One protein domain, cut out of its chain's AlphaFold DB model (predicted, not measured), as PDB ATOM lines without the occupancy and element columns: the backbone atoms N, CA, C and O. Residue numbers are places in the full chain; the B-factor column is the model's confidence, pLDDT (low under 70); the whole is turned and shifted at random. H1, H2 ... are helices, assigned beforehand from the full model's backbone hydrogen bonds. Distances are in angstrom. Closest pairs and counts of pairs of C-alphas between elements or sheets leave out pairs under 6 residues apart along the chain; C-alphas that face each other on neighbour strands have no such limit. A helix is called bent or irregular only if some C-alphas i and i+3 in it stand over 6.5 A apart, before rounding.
ATOM      1  N   SER A  57     206.951 184.900 215.598       74.00
ATOM      2  CA  SER A  57     208.107 185.744 215.914       74.00
ATOM      3  C   SER A  57     207.761 186.760 217.019       74.00
ATOM      4  O   SER A  57     206.585 187.083 217.208       74.00
ATOM      5  N   PRO A  58     208.755 187.327 217.735       73.25
ATOM      6  CA  PRO A  58     208.498 188.315 218.789       73.25
ATOM      7  C   PRO A  58     207.692 189.528 218.309       73.25
ATOM      8  O   PRO A  58     206.886 190.067 219.051       73.25
ATOM      9  N   GLU A  59     207.883 189.920 217.050       75.94
ATOM     10  CA  GLU A  59     207.189 191.041 216.408       75.94
ATOM     11  C   GLU A  59     205.725 190.705 216.076       75.94
ATOM     12  O   GLU A  59     204.874 191.585 216.059       75.94
ATOM     13  N   GLN A  60     205.420 189.427 215.830       62.16
ATOM     14  CA  GLN A  60     204.069 188.937 215.537       62.16
ATOM     15  C   GLN A  60     203.274 188.609 216.802       62.16
ATOM     16  O   GLN A  60     202.053 188.465 216.748       62.16
ATOM     17  N   LEU A  61     203.953 188.454 217.938       74.62
ATOM     18  CA  LEU A  61     203.349 187.984 219.178       74.62
ATOM     19  C   LEU A  61     202.282 188.960 219.692       74.62
ATOM     20  O   LEU A  61     201.186 188.522 220.042       74.62
ATOM     21  N   ASP A  62     202.555 190.264 219.610       77.19
ATOM     22  CA  ASP A  62     201.632 191.332 220.020       77.19
ATOM     23  C   ASP A  62     200.348 191.375 219.168       77.19
ATOM     24  O   ASP A  62     199.286 191.780 219.646       77.19
ATOM     25  N   GLU A  63     200.412 190.922 217.912       80.94
ATOM     26  CA  GLU A  63     199.251 190.850 217.014       80.94
ATOM     27  C   GLU A  63     198.481 189.529 217.158       80.94
ATOM     28  O   GLU A  63     197.249 189.497 217.068       80.94
ATOM     29  N   VAL A  64     199.189 188.423 217.399       78.50
ATOM     30  CA  VAL A  64     198.623 187.068 217.465       78.50
ATOM     31  C   VAL A  64     197.973 186.786 218.821       78.50
ATOM     32  O   VAL A  64     196.896 186.185 218.869       78.50
ATOM     33  N   GLU A  65     198.571 187.236 219.924       78.69
ATOM     34  CA  GLU A  65     198.064 187.016 221.284       78.69
ATOM     35  C   GLU A  65     196.597 187.460 221.481       78.69
ATOM     36  O   GLU A  65     195.790 186.641 221.943       78.69
ATOM     37  N   PRO A  66     196.168 188.684 221.100       84.44
ATOM     38  CA  PRO A  66     194.776 189.098 221.282       84.44
ATOM     39  C   PRO A  66     193.791 188.262 220.451       84.44
ATOM     40  O   PRO A  66     192.658 188.029 220.886       84.44
ATOM     41  N   ILE A  67     194.209 187.761 219.283       87.25
ATOM     42  CA  ILE A  67     193.394 186.872 218.443       87.25
ATOM     43  C   ILE A  67     193.208 185.527 219.147       87.25
ATOM     44  O   ILE A  67     192.078 185.049 219.280       87.25
ATOM     45  N   LEU A  68     194.295 184.930 219.638       81.31
ATOM     46  CA  LEU A  68     194.244 183.646 220.334       81.31
ATOM     47  C   LEU A  68     193.426 183.730 221.620       81.31
ATOM     48  O   LEU A  68     192.616 182.838 221.877       81.31
ATOM     49  N   LYS A  69     193.563 184.817 222.385       81.44
ATOM     50  CA  LYS A  69     192.758 185.061 223.584       81.44
ATOM     51  C   LYS A  69     191.263 185.106 223.266       81.44
ATOM     52  O   LYS A  69     190.488 184.395 223.902       81.44
ATOM     53  N   LYS A  70     190.863 185.862 222.238       86.88
ATOM     54  CA  LYS A  70     189.461 185.944 221.797       86.88
ATOM     55  C   LYS A  70     188.888 184.566 221.458       86.88
ATOM     56  O   LYS A  70     187.781 184.235 221.874       86.88
ATOM     57  N   TYR A  71     189.620 183.757 220.693       85.56
ATOM     58  CA  TYR A  71     189.137 182.425 220.319       85.56
ATOM     59  C   TYR A  71     189.179 181.425 221.477       85.56
ATOM     60  O   TYR A  71     188.333 180.533 221.525       85.56
ATOM     61  N   ALA A  72     190.094 181.587 222.434       79.19
ATOM     62  CA  ALA A  72     190.098 180.796 223.657       79.19
ATOM     63  C   ALA A  72     188.829 181.044 224.493       79.19
ATOM     64  O   ALA A  72     188.217 180.083 224.960       79.19
ATOM     65  N   GLU A  73     188.410 182.305 224.637       84.25
ATOM     66  CA  GLU A  73     187.168 182.688 225.327       84.25
ATOM     67  C   GLU A  73     185.929 182.133 224.606       84.25
ATOM     68  O   GLU A  73     185.103 181.462 225.222       84.25
ATOM     69  N   LEU A  74     185.844 182.297 223.280       86.81
ATOM     70  CA  LEU A  74     184.745 181.735 222.479       86.81
ATOM     71  C   LEU A  74     184.651 180.208 222.597       86.81
ATOM     72  O   LEU A  74     183.559 179.647 222.691       86.81
ATOM     73  N   ASN A  75     185.793 179.520 222.600       81.56
ATOM     74  CA  ASN A  75     185.834 178.074 222.768       81.56
ATOM     75  C   ASN A  75     185.394 177.653 224.180       81.56
ATOM     76  O   ASN A  75     184.725 176.634 224.341       81.56
ATOM     77  N   GLN A  76     185.730 178.440 225.206       79.88
ATOM     78  CA  GLN A  76     185.260 178.207 226.569       79.88
ATOM     79  C   GLN A  76     183.735 178.318 226.663       79.88
ATOM     80  O   GLN A  76     183.110 177.430 227.245       79.88
ATOM     81  N   ASP A  77     183.142 179.357 226.079       85.94
ATOM     82  CA  ASP A  77     181.686 179.536 226.058       85.94
ATOM     83  C   ASP A  77     180.995 178.374 225.333       85.94
ATOM     84  O   ASP A  77     180.072 177.763 225.873       85.94
ATOM     85  N   LEU A  78     181.519 177.967 224.173       85.81
ATOM     86  CA  LEU A  78     181.002 176.821 223.421       85.81
ATOM     87  C   LEU A  78     181.074 175.514 224.225       85.81
ATOM     88  O   LEU A  78     180.150 174.699 224.183       85.81
ATOM     89  N   LEU A  79     182.149 175.308 224.989       80.62
ATOM     90  CA  LEU A  79     182.282 174.151 225.874       80.62
ATOM     91  C   LEU A  79     181.282 174.185 227.035       80.62
ATOM     92  O   LEU A  79     180.808 173.124 227.444       80.62
ATOM     93  N   LEU A  80     180.970 175.360 227.585       81.56
ATOM     94  CA  LEU A  80     179.958 175.507 228.636       81.56
ATOM     95  C   LEU A  80     178.560 175.177 228.103       81.56
ATOM     96  O   LEU A  80     177.852 174.382 228.723       81.56
ATOM     97  N   ASP A  81     178.208 175.705 226.934       85.88
ATOM     98  CA  ASP A  81     176.923 175.436 226.285       85.88
ATOM     99  C   ASP A  81     176.786 173.955 225.919       85.88
ATOM    100  O   ASP A  81     175.785 173.314 226.244       85.88
ATOM    101  N   TYR A  82     177.828 173.365 225.326       82.69
ATOM    102  CA  TYR A  82     177.865 171.936 225.020       82.69
ATOM    103  C   TYR A  82     177.645 171.079 226.271       82.69
ATOM    104  O   TYR A  82     176.890 170.110 226.228       82.69
ATOM    105  N   LYS A  83     178.263 171.436 227.404       80.69
ATOM    106  CA  LYS A  83     178.071 170.714 228.669       80.69
ATOM    107  C   LYS A  83     176.646 170.811 229.192       80.69
ATOM    108  O   LYS A  83     176.142 169.801 229.674       80.69
ATOM    109  N   SER A  84     176.024 171.988 229.111       83.69
ATOM    110  CA  SER A  84     174.619 172.152 229.499       83.69
ATOM    111  C   SER A  84     173.733 171.251 228.644       83.69
ATOM    112  O   SER A  84     173.022 170.412 229.178       83.69
ATOM    113  N   ASN A  85     173.892 171.319 227.321       87.06
ATOM    114  CA  ASN A  85     173.099 170.521 226.388       87.06
ATOM    115  C   ASN A  85     173.295 169.009 226.592       87.06
ATOM    116  O   ASN A  85     172.346 168.241 226.514       87.06
ATOM    117  N   GLN A  86     174.526 168.565 226.870       84.69
ATOM    118  CA  GLN A  86     174.810 167.161 227.182       84.69
ATOM    119  C   GLN A  86     174.181 166.714 228.504       84.69
ATOM    120  O   GLN A  86     173.780 165.558 228.625       84.69
ATOM    121  N   HIS A  87     174.123 167.598 229.503       85.19
ATOM    122  CA  HIS A  87     173.452 167.303 230.762       85.19
ATOM    123  C   HIS A  87     171.949 167.135 230.553       85.19
ATOM    124  O   HIS A  87     171.406 166.125 230.992       85.19
ATOM    125  N   ASP A  88     171.324 168.069 229.841       88.88
ATOM    126  CA  ASP A  88     169.887 168.053 229.569       88.88
ATOM    127  C   ASP A  88     169.499 166.802 228.762       88.88
ATOM    128  O   ASP A  88     168.631 166.045 229.183       88.88
ATOM    129  N   LEU A  89     170.249 166.491 227.696       90.50
ATOM    130  CA  LEU A  89     170.060 165.271 226.900       90.50
ATOM    131  C   LEU A  89     170.193 163.992 227.741       90.50
ATOM    132  O   LEU A  89     169.514 162.995 227.502       90.50
ATOM    133  N   PHE A  90     171.097 163.994 228.721       89.44
ATOM    134  CA  PHE A  90     171.258 162.852 229.608       89.44
ATOM    135  C   PHE A  90     170.100 162.716 230.607       89.44
ATOM    136  O   PHE A  90     169.719 161.590 230.919       89.44
ATOM    137  N   MET A  91     169.541 163.824 231.104       88.25
ATOM    138  CA  MET A  91     168.341 163.785 231.948       88.25
ATOM    139  C   MET A  91     167.150 163.227 231.162       88.25
ATOM    140  O   MET A  91     166.488 162.323 231.653       88.25
ATOM    141  N   GLU A  92     166.961 163.660 229.912       92.81
ATOM    142  CA  GLU A  92     165.922 163.114 229.023       92.81
ATOM    143  C   GLU A  92     166.085 161.599 228.818       92.81
ATOM    144  O   GLU A  92     165.139 160.835 229.002       92.81
ATOM    145  N   LEU A  93     167.308 161.138 228.532       90.88
ATOM    146  CA  LEU A  93     167.613 159.708 228.433       90.88
ATOM    147  C   LEU A  93     167.294 158.956 229.734       90.88
ATOM    148  O   LEU A  93     166.817 157.823 229.695       90.88
ATOM    149  N   GLN A  94     167.623 159.543 230.886       90.31
ATOM    150  CA  GLN A  94     167.377 158.918 232.179       90.31
ATOM    151  C   GLN A  94     165.875 158.774 232.438       90.31
ATOM    152  O   GLN A  94     165.459 157.695 232.850       90.31
ATOM    153  N   ASP A  95     165.084 159.805 232.148       92.62
ATOM    154  CA  ASP A  95     163.629 159.795 232.320       92.62
ATOM    155  C   ASP A  95     162.961 158.756 231.403       92.62
ATOM    156  O   ASP A  95     162.057 158.034 231.825       92.62
ATOM    157  N   GLU A  96     163.438 158.612 230.162       94.06
ATOM    158  CA  GLU A  96     162.935 157.591 229.231       94.06
ATOM    159  C   GLU A  96     163.277 156.157 229.668       94.06
ATOM    160  O   GLU A  96     162.501 155.226 229.433       94.06
ATOM    161  N   LEU A  97     164.435 155.958 230.303       93.38
ATOM    162  CA  LEU A  97     164.889 154.641 230.756       93.38
ATOM    163  C   LEU A  97     164.378 154.265 232.150       93.38
ATOM    164  O   LEU A  97     164.229 153.074 232.418       93.38
ATOM    165  N   GLU A  98     164.092 155.234 233.023       92.12
ATOM    166  CA  GLU A  98     163.656 155.018 234.409       92.12
ATOM    167  C   GLU A  98     162.553 153.952 234.562       92.12
ATOM    168  O   GLU A  98     162.735 153.057 235.396       92.12
ATOM    169  N   PRO A  99     161.458 153.955 233.765       94.25
ATOM    170  CA  PRO A  99     160.392 152.964 233.919       94.25
ATOM    171  C   PRO A  99     160.775 151.555 233.440       94.25
ATOM    172  O   PRO A  99     160.059 150.596 233.730       94.25
ATOM    173  N   LEU A 100     161.870 151.411 232.688       95.12
ATOM    174  CA  LEU A 100     162.335 150.139 232.122       95.12
ATOM    175  C   LEU A 100     163.402 149.459 232.986       95.12
ATOM    176  O   LEU A 100     163.730 148.290 232.764       95.12
ATOM    177  N   LEU A 101     163.973 150.191 233.939       93.69
ATOM    178  CA  LEU A 101     165.101 149.761 234.748       93.69
ATOM    179  C   LEU A 101     164.662 149.394 236.167       93.69
ATOM    180  O   LEU A 101     163.687 149.907 236.712       93.69
ATOM    181  N   ASN A 102     165.414 148.491 236.793       94.69
ATOM    182  CA  ASN A 102     165.240 148.200 238.213       94.69
ATOM    183  C   ASN A 102     165.936 149.255 239.097       94.69
ATOM    184  O   ASN A 102     166.741 150.060 238.625       94.69
ATOM    185  N   ALA A 103     165.641 149.234 240.400       89.38
ATOM    186  CA  ALA A 103     166.153 150.218 241.357       89.38
ATOM    187  C   ALA A 103     167.692 150.324 241.355       89.38
ATOM    188  O   ALA A 103     168.229 151.429 241.299       89.38
ATOM    189  N   ASP A 104     168.399 149.190 241.314       91.56
ATOM    190  CA  ASP A 104     169.869 149.156 241.303       91.56
ATOM    191  C   ASP A 104     170.450 149.742 240.001       91.56
ATOM    192  O   ASP A 104     171.502 150.388 239.983       91.56
ATOM    193  N   GLN A 105     169.771 149.529 238.872       90.44
ATOM    194  CA  GLN A 105     170.144 150.096 237.576       90.44
ATOM    195  C   GLN A 105     169.908 151.611 237.533       90.44
ATOM    196  O   GLN A 105     170.782 152.335 237.044       90.44
ATOM    197  N   ASN A 106     168.795 152.086 238.099       91.44
ATOM    198  CA  ASN A 106     168.482 153.512 238.229       91.44
ATOM    199  C   ASN A 106     169.471 154.235 239.154       91.44
ATOM    200  O   ASN A 106     169.934 155.340 238.857       91.44
ATOM    201  N   GLU A 107     169.906 153.589 240.233       88.81
ATOM    202  CA  GLU A 107     170.952 154.149 241.080       88.81
ATOM    203  C   GLU A 107     172.274 154.291 240.307       88.81
ATOM    204  O   GLU A 107     172.892 155.360 240.310       88.81
ATOM    205  N   ARG A 108     172.685 153.260 239.559       87.38
ATOM    206  CA  ARG A 108     173.925 153.291 238.764       87.38
ATOM    207  C   ARG A 108     173.911 154.356 237.667       87.38
ATOM    208  O   ARG A 108     174.935 155.016 237.467       87.38
ATOM    209  N   ILE A 109     172.795 154.534 236.955       86.38
ATOM    210  CA  ILE A 109     172.698 155.522 235.868       86.38
ATOM    211  C   ILE A 109     172.704 156.957 236.419       86.38
ATOM    212  O   ILE A 109     173.417 157.807 235.887       86.38
ATOM    213  N   SER A 110     172.065 157.202 237.570       83.25
ATOM    214  CA  SER A 110     172.037 158.519 238.231       83.25
ATOM    215  C   SER A 110     173.421 159.022 238.688       83.25
ATOM    216  O   SER A 110     173.663 160.228 238.815       83.25
ATOM    217  N   GLN A 111     174.367 158.108 238.928       81.56
ATOM    218  CA  GLN A 111     175.734 158.434 239.357       81.56
ATOM    219  C   GLN A 111     176.691 158.706 238.185       81.56
ATOM    220  O   GLN A 111     177.754 159.310 238.372       81.56
ATOM    221  N   TRP A 112     176.328 158.302 236.968       74.56
ATOM    222  CA  TRP A 112     177.159 158.447 235.775       74.56
ATOM    223  C   TRP A 112     177.497 159.904 235.380       74.56
ATOM    224  O   TRP A 112     178.683 160.177 235.138       74.56
ATOM    225  N   PRO A 113     176.556 160.873 235.370       69.31
ATOM    226  CA  PRO A 113     176.853 162.245 234.938       69.31
ATOM    227  C   PRO A 113     177.761 162.997 235.922       69.31
ATOM    228  O   PRO A 113     178.616 163.787 235.506       69.31
ATOM    229  N   LYS A 114     177.650 162.705 237.227       63.31
ATOM    230  CA  LYS A 114     178.412 163.372 238.300       63.31
ATOM    231  C   LYS A 114     179.921 163.138 238.188       63.31
ATOM    232  O   LYS A 114     180.713 164.015 238.525       63.31
ATOM    233  N   ASN A 115     180.331 161.980 237.670       57.25
ATOM    234  CA  ASN A 115     181.735 161.575 237.652       57.25
ATOM    235  C   ASN A 115     182.501 161.965 236.380       57.25
ATOM    236  O   ASN A 115     183.730 162.024 236.433       57.25
ATOM    237  N   ARG A 116     181.824 162.237 235.253       60.69
ATOM    238  CA  ARG A 116     182.495 162.469 233.958       60.69
ATOM    239  C   ARG A 116     182.501 163.914 233.469       60.69
ATOM    240  O   ARG A 116     183.515 164.336 232.921       60.69
ATOM    241  N   PHE A 117     181.435 164.681 233.686       56.03
ATOM    242  CA  PHE A 117     181.298 166.006 233.058       56.03
ATOM    243  C   PHE A 117     181.727 167.173 233.961       56.03
ATOM    244  O   PHE A 117     182.281 168.166 233.482       56.03
ATOM    245  N   PHE A 118     181.549 167.027 235.278       53.38
ATOM    246  CA  PHE A 118     181.741 168.111 236.251       53.38
ATOM    247  C   PHE A 118     183.071 168.054 237.019       53.38
ATOM    248  O   PHE A 118     183.494 169.052 237.598       53.38
ATOM    249  N   LYS A 119     183.771 166.912 237.012       52.12
ATOM    250  CA  LYS A 119     184.941 166.692 237.883       52.12
ATOM    251  C   LYS A 119     186.233 167.385 237.414       52.12
ATOM    252  O   LYS A 119     187.148 167.546 238.206       52.12
ATOM    253  N   ASN A 120     186.305 167.826 236.155       47.16
ATOM    254  CA  ASN A 120     187.527 168.390 235.558       47.16
ATOM    255  C   ASN A 120     187.549 169.930 235.456       47.16
ATOM    256  O   ASN A 120     188.391 170.459 234.739       47.16
TER     257      ASN A 120
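What this domain is: This is residues 57 to 120 of the 145 residues of an uncharacterized protein of Bacteroidetes bacterium GWF2_41_31 (UniProt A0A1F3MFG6). One very long helix, H1, makes the length of a thin rod, and past its last residue, Leu 100, a tight turn folds back into a much shorter helix, H2, side by side with it, as a lopsided helical hairpin. The first part of H1, residues 58 to 82, sticks out as a long bare arm, with a kink of 38 degrees near residue 65. The printed part has 64 residues with two named helices, H1 then H2, and no named strand; the class is all helix. It is extended, with a radius of gyration of the C-alphas of 19.6 A and spans of 64 by 17 by 11 A.

Where its parts are: H1 holds residues 58 to 100 and measures 61.4 A from its first C-alpha, at (208.498, 188.315, 218.789), to its last, at (162.335, 150.139, 232.122). It is irregular: C-alphas 96 and 99 are 7.1 A apart. H2 holds residues 103 to 116, 21.7 A long, and ends at C-alpha 116, at (182.495, 162.469, 233.958). It is only just irregular, with C-alphas 110 and 113 6.9 A apart.

How they stand to each other: H1 touches H2 with residues 87 to 98 alone; the closest C-alphas of the two are those of Glu 98 and Asn 106, 6.3 A apart. Their lines stand at a shallow tilt of 4 degrees, and they run opposite ways. Joined by a tight link of 2 residues, they form a helical hairpin. Of the O i to N i+4 pairs, 33 of 39 in H1 and 5 of 10 in H2 are within hydrogen-bond range.

The domain as a whole: The two C-alphas farthest apart, those of Glu 59 and Asn 102, are 63.8 A apart. Without residues 57 to 82, which stand free, the body spans 30 by 17 by 6 A. The printed part has no cut. The mean pLDDT of the printed part is 81.6; residue 60 and residues 113 to 120 are under 70.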